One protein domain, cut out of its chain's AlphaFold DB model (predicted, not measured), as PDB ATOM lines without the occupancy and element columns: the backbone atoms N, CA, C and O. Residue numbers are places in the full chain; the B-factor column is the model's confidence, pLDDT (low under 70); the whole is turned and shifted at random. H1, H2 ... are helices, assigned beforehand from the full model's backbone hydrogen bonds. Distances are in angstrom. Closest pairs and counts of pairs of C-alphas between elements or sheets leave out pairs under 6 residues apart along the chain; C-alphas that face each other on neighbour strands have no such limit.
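Overview. This is residues 2 to 73 of the 75 residues of an uncharacterized protein of Spirosoma sp. HMF4905 (UniProt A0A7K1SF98). Four short helices stand roughly lengthwise to one another in a small bundle, its touching neighbours running H1, H4, H3, H2, with H1 and H2 apart. The link of residues 16 to 29 runs along the outside from the end of H1 to the start of H2 and covers the side between them. The printed part has 72 residues, with four named helices in the order H1, H2, H3, H4 and no named strand; its class is all helix. It is compact, with a radius of gyration of the C-alphas of 10.8 A, and rounded, spanning 28 by 27 by 21 A.

Arrangement. H1, residues 2 to 15, touches H4, residues 59 to 71, at a shallow tilt of 25 degrees, the same way; their closest C-alphas, of Ile 5 and Leu 63, are 5.3 A apart. H2, residues 30 to 39, is only just apart from H1, the closest C-alphas being 8.4 A apart. H3, residues 44 to 51, forms a helical hairpin with H2: they touch at a shallow tilt of 26 degrees, opposite ways, closest at the C-alphas of Phe 31 and Ala 51, 4.7 A. H3 and H4 are a second helical hairpin, at a shallow tilt of 20 degrees; H4 touches H3 with residues 62 to 66 alone, and the closest C-alphas, of Ile 49 and Val 62, are 6.3 A apart. The packing is mostly aligned, the three touching pairs being at shallow tilts. H1 and H3 are close but not clearly touching, with the C-alphas of Ile 9 and Val 46 8.0 A apart. H2 and H4 are apart. In H1, H2, H3 and H4 every O i to N i+4 pair is within hydrogen-bond range.

Along the chain. H1 begins at C-alpha 2, (128.656, 157.118, 94.607), and is 20.0 A long. H2 is 14.3 A long and H3 10.2 A. H4, 17.8 A long, ends at C-alpha 71, (131.204, 143.347, 82.149).

Size, cuts and confidence. The C-alphas farthest apart, of Lys 19 and Thr 56, are 29.4 A apart. The printed part has no cut. The link from H1 to H2 is long, that from H2 to H3 tight, and that from H3 to H4 short. Mean pLDDT of the printed part is 86.9; residues 72 to 73 are under 70.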
ATOM      1  N   HIS A   2     130.077 157.180  94.970       81.25
ATOM      2  CA  HIS A   2     128.656 157.118  94.607       81.25
ATOM      3  C   HIS A   2     128.358 157.509  93.152       81.25
ATOM      4  O   HIS A   2     127.574 156.836  92.498       81.25
ATOM      5  N   ASP A   3     129.028 158.523  92.596       85.19
ATOM      6  CA  ASP A   3     128.798 158.917  91.194       85.19
ATOM      7  C   ASP A   3     129.170 157.818  90.194       85.19
ATOM      8  O   ASP A   3     128.531 157.682  89.157       85.19
ATOM      9  N   ARG A   4     130.159 156.978  90.529       87.69
ATOM     10  CA  ARG A   4     130.513 155.812  89.708       87.69
ATOM     11  C   ARG A   4     129.447 154.726  89.813       87.69
ATOM     12  O   ARG A   4     129.118 154.135  88.801       87.69
ATOM     13  N   ILE A   5     128.891 154.496  91.003       88.81
ATOM     14  CA  ILE A   5     127.790 153.543  91.217       88.81
ATOM     15  C   ILE A   5     126.562 153.973  90.409       88.81
ATOM     16  O   ILE A   5     126.048 153.197  89.613       88.81
ATOM     17  N   ARG A   6     126.155 155.242  90.535       86.94
ATOM     18  CA  ARG A   6     125.048 155.833  89.765       86.94
ATOM     19  C   ARG A   6     125.272 155.716  88.260       86.94
ATOM     20  O   ARG A   6     124.341 155.413  87.524       86.94
ATOM     21  N   HIS A   7     126.507 155.925  87.807       88.12
ATOM     22  CA  HIS A   7     126.867 155.757  86.405       88.12
ATOM     23  C   HIS A   7     126.674 154.312  85.919       88.12
ATOM     24  O   HIS A   7     126.073 154.121  84.867       88.12
ATOM     25  N   GLU A   8     127.112 153.306  86.685       89.38
ATOM     26  CA  GLU A   8     126.886 151.894  86.324       89.38
ATOM     27  C   GLU A   8     125.390 151.545  86.314       89.38
ATOM     28  O   GLU A   8     124.917 150.935  85.360       89.38
ATOM     29  N   ILE A   9     124.617 152.003  87.309       88.19
ATOM     30  CA  ILE A   9     123.155 151.811  87.337       88.19
ATOM     31  C   ILE A   9     122.512 152.420  86.084       88.19
ATOM     32  O   ILE A   9     121.680 151.784  85.443       88.19
ATOM     33  N   ALA A  10     122.919 153.632  85.694       87.62
ATOM     34  CA  ALA A  10     122.397 154.296  84.505       87.62
ATOM     35  C   ALA A  10     122.729 153.542  83.206       87.62
ATOM     36  O   ALA A  10     121.900 153.522  82.293       87.62
ATOM     37  N   ILE A  11     123.917 152.933  83.110       88.56
ATOM     38  CA  ILE A  11     124.285 152.082  81.970       88.56
ATOM     39  C   ILE A  11     123.359 150.868  81.914       88.56
ATOM     40  O   ILE A  11     122.725 150.660  80.883       88.56
ATOM     41  N   ILE A  12     123.228 150.137  83.023       88.50
ATOM     42  CA  ILE A  12     122.391 148.933  83.111       88.50
ATOM     43  C   ILE A  12     120.938 149.253  82.738       88.50
ATOM     44  O   ILE A  12     120.372 148.621  81.852       88.50
ATOM     45  N   CYS A  13     120.362 150.316  83.307       87.19
ATOM     46  CA  CYS A  13     118.988 150.720  83.004       87.19
ATOM     47  C   CYS A  13     118.778 151.027  81.513       87.19
ATOM     48  O   CYS A  13     117.794 150.596  80.914       87.19
ATOM     49  N   ARG A  14     119.701 151.773  80.886       85.75
ATOM     50  CA  ARG A  14     119.608 152.088  79.447       85.75
ATOM     51  C   ARG A  14     119.648 150.839  78.589       85.75
ATOM     52  O   ARG A  14     118.978 150.769  77.562       85.75
ATOM     53  N   ALA A  15     120.485 149.910  78.997       85.19
ATOM     54  CA  ALA A  15     120.771 148.703  78.279       85.19
ATOM     55  C   ALA A  15     119.566 147.725  78.402       85.19
ATOM     56  O   ALA A  15     119.168 147.123  77.407       85.19
ATOM     57  N   GLU A  16     118.835 147.738  79.522       84.25
ATOM     58  CA  GLU A  16     117.509 147.102  79.669       84.25
ATOM     59  C   GLU A  16     116.357 147.857  78.963       84.25
ATOM     60  O   GLU A  16     115.193 147.461  79.020       84.25
ATOM     61  N   GLY A  17     116.653 148.947  78.248       84.75
ATOM     62  CA  GLY A  17     115.670 149.702  77.468       84.75
ATOM     63  C   GLY A  17     114.883 150.746  78.265       84.75
ATOM     64  O   GLY A  17     113.967 151.367  77.713       84.75
ATOM     65  N   ILE A  18     115.251 151.006  79.523       85.81
ATOM     66  CA  ILE A  18     114.655 152.067  80.339       85.81
ATOM     67  C   ILE A  18     115.179 153.417  79.838       85.81
ATOM     68  O   ILE A  18     116.337 153.789  80.029       85.81
ATOM     69  N   LYS A  19     114.299 154.171  79.175       77.56
ATOM     70  CA  LYS A  19     114.587 155.510  78.623       77.56
ATOM     71  C   LYS A  19     114.082 156.657  79.505       77.56
ATOM     72  O   LYS A  19     114.087 157.804  79.066       77.56
ATOM     73  N   ALA A  20     113.606 156.346  80.710       75.94
ATOM     74  CA  ALA A  20     113.124 157.341  81.658       75.94
ATOM     75  C   ALA A  20     114.272 158.220  82.178       75.94
ATOM     76  O   ALA A  20     115.431 157.798  82.221       75.94
ATOM     77  N   ASP A  21     113.945 159.444  82.585       79.75
ATOM     78  CA  ASP A  21     114.892 160.289  83.304       79.75
ATOM     79  C   ASP A  21     115.065 159.766  84.736       79.75
ATOM     80  O   ASP A  21     114.196 159.946  85.587       79.75
ATOM     81  N   LEU A  22     116.198 159.111  84.996       81.25
ATOM     82  CA  LEU A  22     116.543 158.525  86.297       81.25
ATOM     83  C   LEU A  22     117.270 159.512  87.220       81.25
ATOM     84  O   LEU A  22     117.719 159.126  88.297       81.25
ATOM     85  N   SER A  23     117.417 160.780  86.820       81.81
ATOM     86  CA  SER A  23     118.133 161.788  87.612       81.81
ATOM     87  C   SER A  23     117.556 161.951  89.022       81.81
ATOM     88  O   SER A  23     118.319 162.089  89.980       81.81
ATOM     89  N   HIS A  24     116.230 161.852  89.158       82.81
ATOM     90  CA  HIS A  24     115.537 161.906  90.444       82.81
ATOM     91  C   HIS A  24     115.913 160.729  91.360       82.81
ATOM     92  O   HIS A  24     116.219 160.962  92.529       82.81
ATOM     93  N   LEU A  25     116.030 159.506  90.827       82.75
ATOM     94  CA  LEU A  25     116.389 158.303  91.597       82.75
ATOM     95  C   LEU A  25     117.754 158.418  92.267       82.75
ATOM     96  O   LEU A  25     117.965 157.952  93.381       82.75
ATOM     97  N   PHE A  26     118.697 159.087  91.607       81.44
ATOM     98  CA  PHE A  26     120.055 159.223  92.122       81.44
ATOM     99  C   PHE A  26     120.184 160.219  93.281       81.44
ATOM    100  O   PHE A  26     121.245 160.273  93.918       81.44
ATOM    101  N   SER A  27     119.128 160.986  93.559       84.50
ATOM    102  CA  SER A  27     119.020 161.848  94.740       84.50
ATOM    103  C   SER A  27     118.380 161.148  95.944       84.50
ATOM    104  O   SER A  27     118.455 161.669  97.056       84.50
ATOM    105  N   GLU A  28     117.800 159.963  95.743       86.44
ATOM    106  CA  GLU A  28     117.084 159.221  96.774       86.44
ATOM    107  C   GLU A  28     118.004 158.284  97.580       86.44
ATOM    108  O   GLU A  28     119.086 157.900  97.115       86.44
ATOM    109  N   PRO A  29     117.593 157.890  98.800       88.75
ATOM    110  CA  PRO A  29     118.269 156.845  99.558       88.75
ATOM    111  C   PRO A  29     118.289 155.507  98.799       88.75
ATOM    112  O   PRO A  29     117.354 155.224  98.046       88.75
ATOM    113  N   PRO A  30     119.285 154.633  99.039       88.25
ATOM    114  CA  PRO A  30     119.430 153.384  98.291       88.25
ATOM    115  C   PRO A  30     118.199 152.476  98.307       88.25
ATOM    116  O   PRO A  30     117.815 151.949  97.269       88.25
ATOM    117  N   PHE A  31     117.520 152.357  99.449       88.75
ATOM    118  CA  PHE A  31     116.289 151.575  99.548       88.75
ATOM    119  C   PHE A  31     115.162 152.124  98.655       88.75
ATOM    120  O   PHE A  31     114.519 151.365  97.935       88.75
ATOM    121  N   THR A  32     114.941 153.442  98.659       90.25
ATOM    122  CA  THR A  32     113.920 154.089  97.820       90.25
ATOM    123  C   THR A  32     114.263 153.948  96.340       90.25
ATOM    124  O   THR A  32     113.417 153.558  95.544       90.25
ATOM    125  N   MET A  33     115.533 154.149  95.991       90.62
ATOM    126  CA  MET A  33     116.021 153.923  94.635       90.62
ATOM    127  C   MET A  33     115.798 152.473  94.192       90.62
ATOM    128  O   MET A  33     115.336 152.256  93.079       90.62
ATOM    129  N   ALA A  34     116.069 151.480  95.045       89.81
ATOM    130  CA  ALA A  34     115.833 150.073  94.725       89.81
ATOM    131  C   ALA A  34     114.352 149.780  94.440       89.81
ATOM    132  O   ALA A  34     114.051 149.094  93.464       89.81
ATOM    133  N   LEU A  35     113.431 150.339  95.233       91.25
ATOM    134  CA  LEU A  35     111.991 150.229  94.974       91.25
ATOM    135  C   LEU A  35     111.622 150.809  93.607       91.25
ATOM    136  O   LEU A  35     110.956 150.145  92.818       91.25
ATOM    137  N   SER A  36     112.115 152.002  93.288       90.88
ATOM    138  CA  SER A  36     111.858 152.636  91.996       90.88
ATOM    139  C   SER A  36     112.447 151.841  90.822       90.88
ATOM    140  O   SER A  36     111.812 151.713  89.778       90.88
ATOM    141  N   LEU A  37     113.641 151.256  90.978       90.12
ATOM    142  CA  LEU A  37     114.226 150.364  89.967       90.12
ATOM    143  C   LEU A  37     113.388 149.086  89.784       90.12
ATOM    144  O   LEU A  37     113.210 148.633  88.655       90.12
ATOM    145  N   HIS A  38     112.820 148.546  90.865       90.44
ATOM    146  CA  HIS A  38     111.911 147.403  90.806       90.44
ATOM    147  C   HIS A  38     110.601 147.740  90.077       90.44
ATOM    148  O   HIS A  38     110.146 146.974  89.229       90.44
ATOM    149  N   GLU A  39     110.013 148.914  90.331       89.88
ATOM    150  CA  GLU A  39     108.819 149.390  89.613       89.88
ATOM    151  C   GLU A  39     109.078 149.586  88.112       89.88
ATOM    152  O   GLU A  39     108.207 149.318  87.279       89.88
ATOM    153  N   LEU A  40     110.301 149.989  87.758       88.06
ATOM    154  CA  LEU A  40     110.774 150.077  86.376       88.06
ATOM    155  C   LEU A  40     111.074 148.709  85.742       88.06
ATOM    156  O   LEU A  40     111.443 148.662  84.568       88.06
ATOM    157  N   LYS A  41     110.856 147.611  86.480       87.75
ATOM    158  CA  LYS A  41     111.105 146.221  86.073       87.75
ATOM    159  C   LYS A  41     112.562 145.946  85.705       87.75
ATOM    160  O   LYS A  41     112.811 145.138  84.812       87.75
ATOM    161  N   LEU A  42     113.490 146.624  86.376       88.44
ATOM    162  CA  LEU A  42     114.906 146.304  86.263       88.44
ATOM    163  C   LEU A  42     115.179 144.910  86.845       88.44
ATOM    164  O   LEU A  42     114.465 144.471  87.748       88.44
ATOM    165  N   ASP A  43     116.227 144.247  86.362       88.12
ATOM    166  CA  ASP A  43     116.669 142.957  86.885       88.12
ATOM    167  C   ASP A  43     116.780 142.938  88.426       88.12
ATOM    168  O   ASP A  43     117.410 143.799  89.059       88.12
ATOM    169  N   ASP A  44     116.174 141.914  89.039       87.44
ATOM    170  CA  ASP A  44     116.091 141.762  90.494       87.44
ATOM    171  C   ASP A  44     117.478 141.690  91.155       87.44
ATOM    172  O   ASP A  44     117.631 142.077  92.317       87.44
ATOM    173  N   ALA A  45     118.521 141.220  90.458       87.56
ATOM    174  CA  ALA A  45     119.873 141.217  91.005       87.56
ATOM    175  C   ALA A  45     120.376 142.647  91.228       87.56
ATOM    176  O   ALA A  45     120.976 142.930  92.267       87.56
ATOM    177  N   VAL A  46     120.092 143.563  90.299       90.25
ATOM    178  CA  VAL A  46     120.481 144.975  90.412       90.25
ATOM    179  C   VAL A  46     119.695 145.651  91.529       90.25
ATOM    180  O   VAL A  46     120.291 146.335  92.364       90.25
ATOM    181  N   VAL A  47     118.386 145.401  91.603       91.62
ATOM    182  CA  VAL A  47     117.519 145.898  92.684       91.62
ATOM    183  C   VAL A  47     118.052 145.465  94.050       91.62
ATOM    184  O   VAL A  47     118.208 146.298  94.940       91.62
ATOM    185  N   ASN A  48     118.408 144.188  94.209       91.50
ATOM    186  CA  ASN A  48     118.929 143.656  95.469       91.50
ATOM    187  C   ASN A  48     120.292 144.255  95.851       91.50
ATOM    188  O   ASN A  48     120.523 144.560  97.022       91.50
ATOM    189  N   ILE A  49     121.184 144.472  94.878       92.19
ATOM    190  CA  ILE A  49     122.475 145.137  95.114       92.19
ATOM    191  C   ILE A  49     122.259 146.568  95.616       92.19
ATOM    192  O   ILE A  49     122.913 146.995  96.567       92.19
ATOM    193  N   VAL A  50     121.340 147.308  94.991       91.06
ATOM    194  CA  VAL A  50     121.042 148.693  95.375       91.06
ATOM    195  C   VAL A  50     120.325 148.750  96.727       91.06
ATOM    196  O   VAL A  50     120.650 149.611  97.539       91.06
ATOM    197  N   ALA A  51     119.426 147.809  97.023       91.44
ATOM    198  CA  ALA A  51     118.742 147.729  98.315       91.44
ATOM    199  C   ALA A  51     119.711 147.462  99.480       91.44
ATOM    200  O   ALA A  51     119.512 147.989 100.572       91.44
ATOM    201  N   GLY A  52     120.769 146.676  99.250       89.06
ATOM    202  CA  GLY A  52     121.807 146.397 100.248       89.06
ATOM    203  C   GLY A  52     122.852 147.507 100.417       89.06
ATOM    204  O   GLY A  52     123.665 147.446 101.344       89.06
ATOM    205  N   TRP A  53     122.860 148.520  99.546       92.12
ATOM    206  CA  TRP A  53     123.864 149.583  99.562       92.12
ATOM    207  C   TRP A  53     123.738 150.460 100.814       92.12
ATOM    208  O   TRP A  53     122.717 151.099 101.055       92.12
ATOM    209  N   GLY A  54     124.819 150.518 101.595       84.06
ATOM    210  CA  GLY A  54     124.913 151.329 102.809       84.06
ATOM    211  C   GLY A  54     124.432 150.619 104.075       84.06
ATOM    212  O   GLY A  54     124.663 151.144 105.160       84.06
ATOM    213  N   ASP A  55     123.830 149.434 103.942       88.06
ATOM    214  CA  ASP A  55     123.426 148.577 105.063       88.06
ATOM    215  C   ASP A  55     124.320 147.330 105.146       88.06
ATOM    216  O   ASP A  55     125.116 147.171 106.069       88.06
ATOM    217  N   THR A  56     124.271 146.483 104.115       89.81
ATOM    218  CA  THR A  56     125.020 145.214 104.058       89.81
ATOM    219  C   THR A  56     126.182 145.235 103.071       89.81
ATOM    220  O   THR A  56     127.074 144.395 103.168       89.81
ATOM    221  N   LEU A  57     126.196 146.198 102.142       89.88
ATOM    222  CA  LEU A  57     127.222 146.354 101.115       89.88
ATOM    223  C   LEU A  57     127.861 147.741 101.183       89.88
ATOM    224  O   LEU A  57     127.184 148.775 101.198       89.88
ATOM    225  N   THR A  58     129.190 147.765 101.146       92.44
ATOM    226  CA  THR A  58     129.972 148.992 100.992       92.44
ATOM    227  C   THR A  58     129.923 149.499  99.552       92.44
ATOM    228  O   THR A  58     129.739 148.731  98.607       92.44
ATOM    229  N   ASP A  59     130.209 150.786  99.342       91.00
ATOM    230  CA  ASP A  59     130.323 151.380  98.001       91.00
ATOM    231  C   ASP A  59     131.209 150.581  97.037       91.00
ATOM    232  O   ASP A  59     130.973 150.534  95.828       91.00
ATOM    233  N   ARG A  60     132.287 149.994  97.566       92.00
ATOM    234  CA  ARG A  60     133.248 149.239  96.767       92.00
ATOM    235  C   ARG A  60     132.650 147.919  96.294       92.00
ATOM    236  O   ARG A  60     132.874 147.553  95.144       92.00
ATOM    237  N   GLU A  61     131.910 147.235  97.158       92.81
ATOM    238  CA  GLU A  61     131.220 145.982  96.836       92.81
ATOM    239  C   GLU A  61     130.070 146.236  95.868       92.81
ATOM    240  O   GLU A  61     129.989 145.570  94.840       92.81
ATOM    241  N   VAL A  62     129.256 147.265  96.121       92.75
ATOM    242  CA  VAL A  62     128.184 147.689  95.210       92.75
ATOM    243  C   VAL A  62     128.748 147.984  93.824       92.75
ATOM    244  O   VAL A  62     128.278 147.426  92.834       92.75
ATOM    245  N   LEU A  63     129.805 148.802  93.734       92.44
ATOM    246  CA  LEU A  63     130.427 149.088  92.443       92.44
ATOM    247  C   LEU A  63     130.971 147.815  91.784       92.44
ATOM    248  O   LEU A  63     130.826 147.655  90.575       92.44
ATOM    249  N   PHE A  64     131.618 146.931  92.545       92.56
ATOM    250  CA  PHE A  64     132.160 145.681  92.018       92.56
ATOM    251  C   PHE A  64     131.061 144.785  91.432       92.56
ATOM    252  O   PHE A  64     131.220 144.284  90.320       92.56
ATOM    253  N   HIS A  65     129.936 144.622  92.131       91.69
ATOM    254  CA  HIS A  65     128.818 143.812  91.655       91.69
ATOM    255  C   HIS A  65     128.164 144.407  90.407       91.69
ATOM    256  O   HIS A  65     127.995 143.690  89.422       91.69
ATOM    257  N   LEU A  66     127.878 145.714  90.401       90.88
ATOM    258  CA  LEU A  66     127.296 146.393  89.237       90.88
ATOM    259  C   LEU A  66     128.221 146.325  88.018       90.88
ATOM    260  O   LEU A  66     127.771 146.013  86.919       90.88
ATOM    261  N   LYS A  67     129.530 146.528  88.215       89.81
ATOM    262  CA  LYS A  67     130.523 146.339  87.151       89.81
ATOM    263  C   LYS A  67     130.556 144.909  86.647       89.81
ATOM    264  O   LYS A  67     130.596 144.709  85.447       89.81
ATOM    265  N   SER A  68     130.495 143.916  87.533       88.81
ATOM    266  CA  SER A  68     130.459 142.522  87.097       88.81
ATOM    267  C   SER A  68     129.206 142.192  86.284       88.81
ATOM    268  O   SER A  68     129.282 141.280  85.464       88.81
ATOM    269  N   ILE A  69     128.073 142.857  86.525       85.12
ATOM    270  CA  ILE A  69     126.856 142.705  85.714       85.12
ATOM    271  C   ILE A  69     127.076 143.332  84.335       85.12
ATOM    272  O   ILE A  69     126.826 142.679  83.326       85.12
ATOM    273  N   ASN A  70     127.633 144.544  84.300       80.94
ATOM    274  CA  ASN A  70     127.957 145.263  83.069       80.94
ATOM    275  C   ASN A  70     129.001 144.511  82.207       80.94
ATOM    276  O   ASN A  70     128.803 144.285  81.019       80.94
ATOM    277  N   ASP A  71     130.085 144.026  82.820       78.31
ATOM    278  CA  ASP A  71     131.204 143.347  82.149       78.31
ATOM    279  C   ASP A  71     130.848 141.935  81.645       78.31
ATOM    280  O   ASP A  71     131.503 141.416  80.740       78.31
ATOM    281  N   LYS A  72     129.830 141.278  82.223       63.44
ATOM    282  CA  LYS A  72     129.409 139.926  81.813       63.44
ATOM    283  C   LYS A  72     128.599 139.896  80.513       63.44
ATOM    284  O   LYS A  72     128.258 138.801  80.072       63.44
ATOM    285  N   GLY A  73     128.330 141.042  79.883       56.09
ATOM    286  CA  GLY A  73     127.756 141.086  78.535       56.09
ATOM    287  C   GLY A  73     126.380 140.430  78.440       56.09
ATOM    288  O   GLY A  73     126.070 139.781  77.443       56.09
TER     289      GLY A  73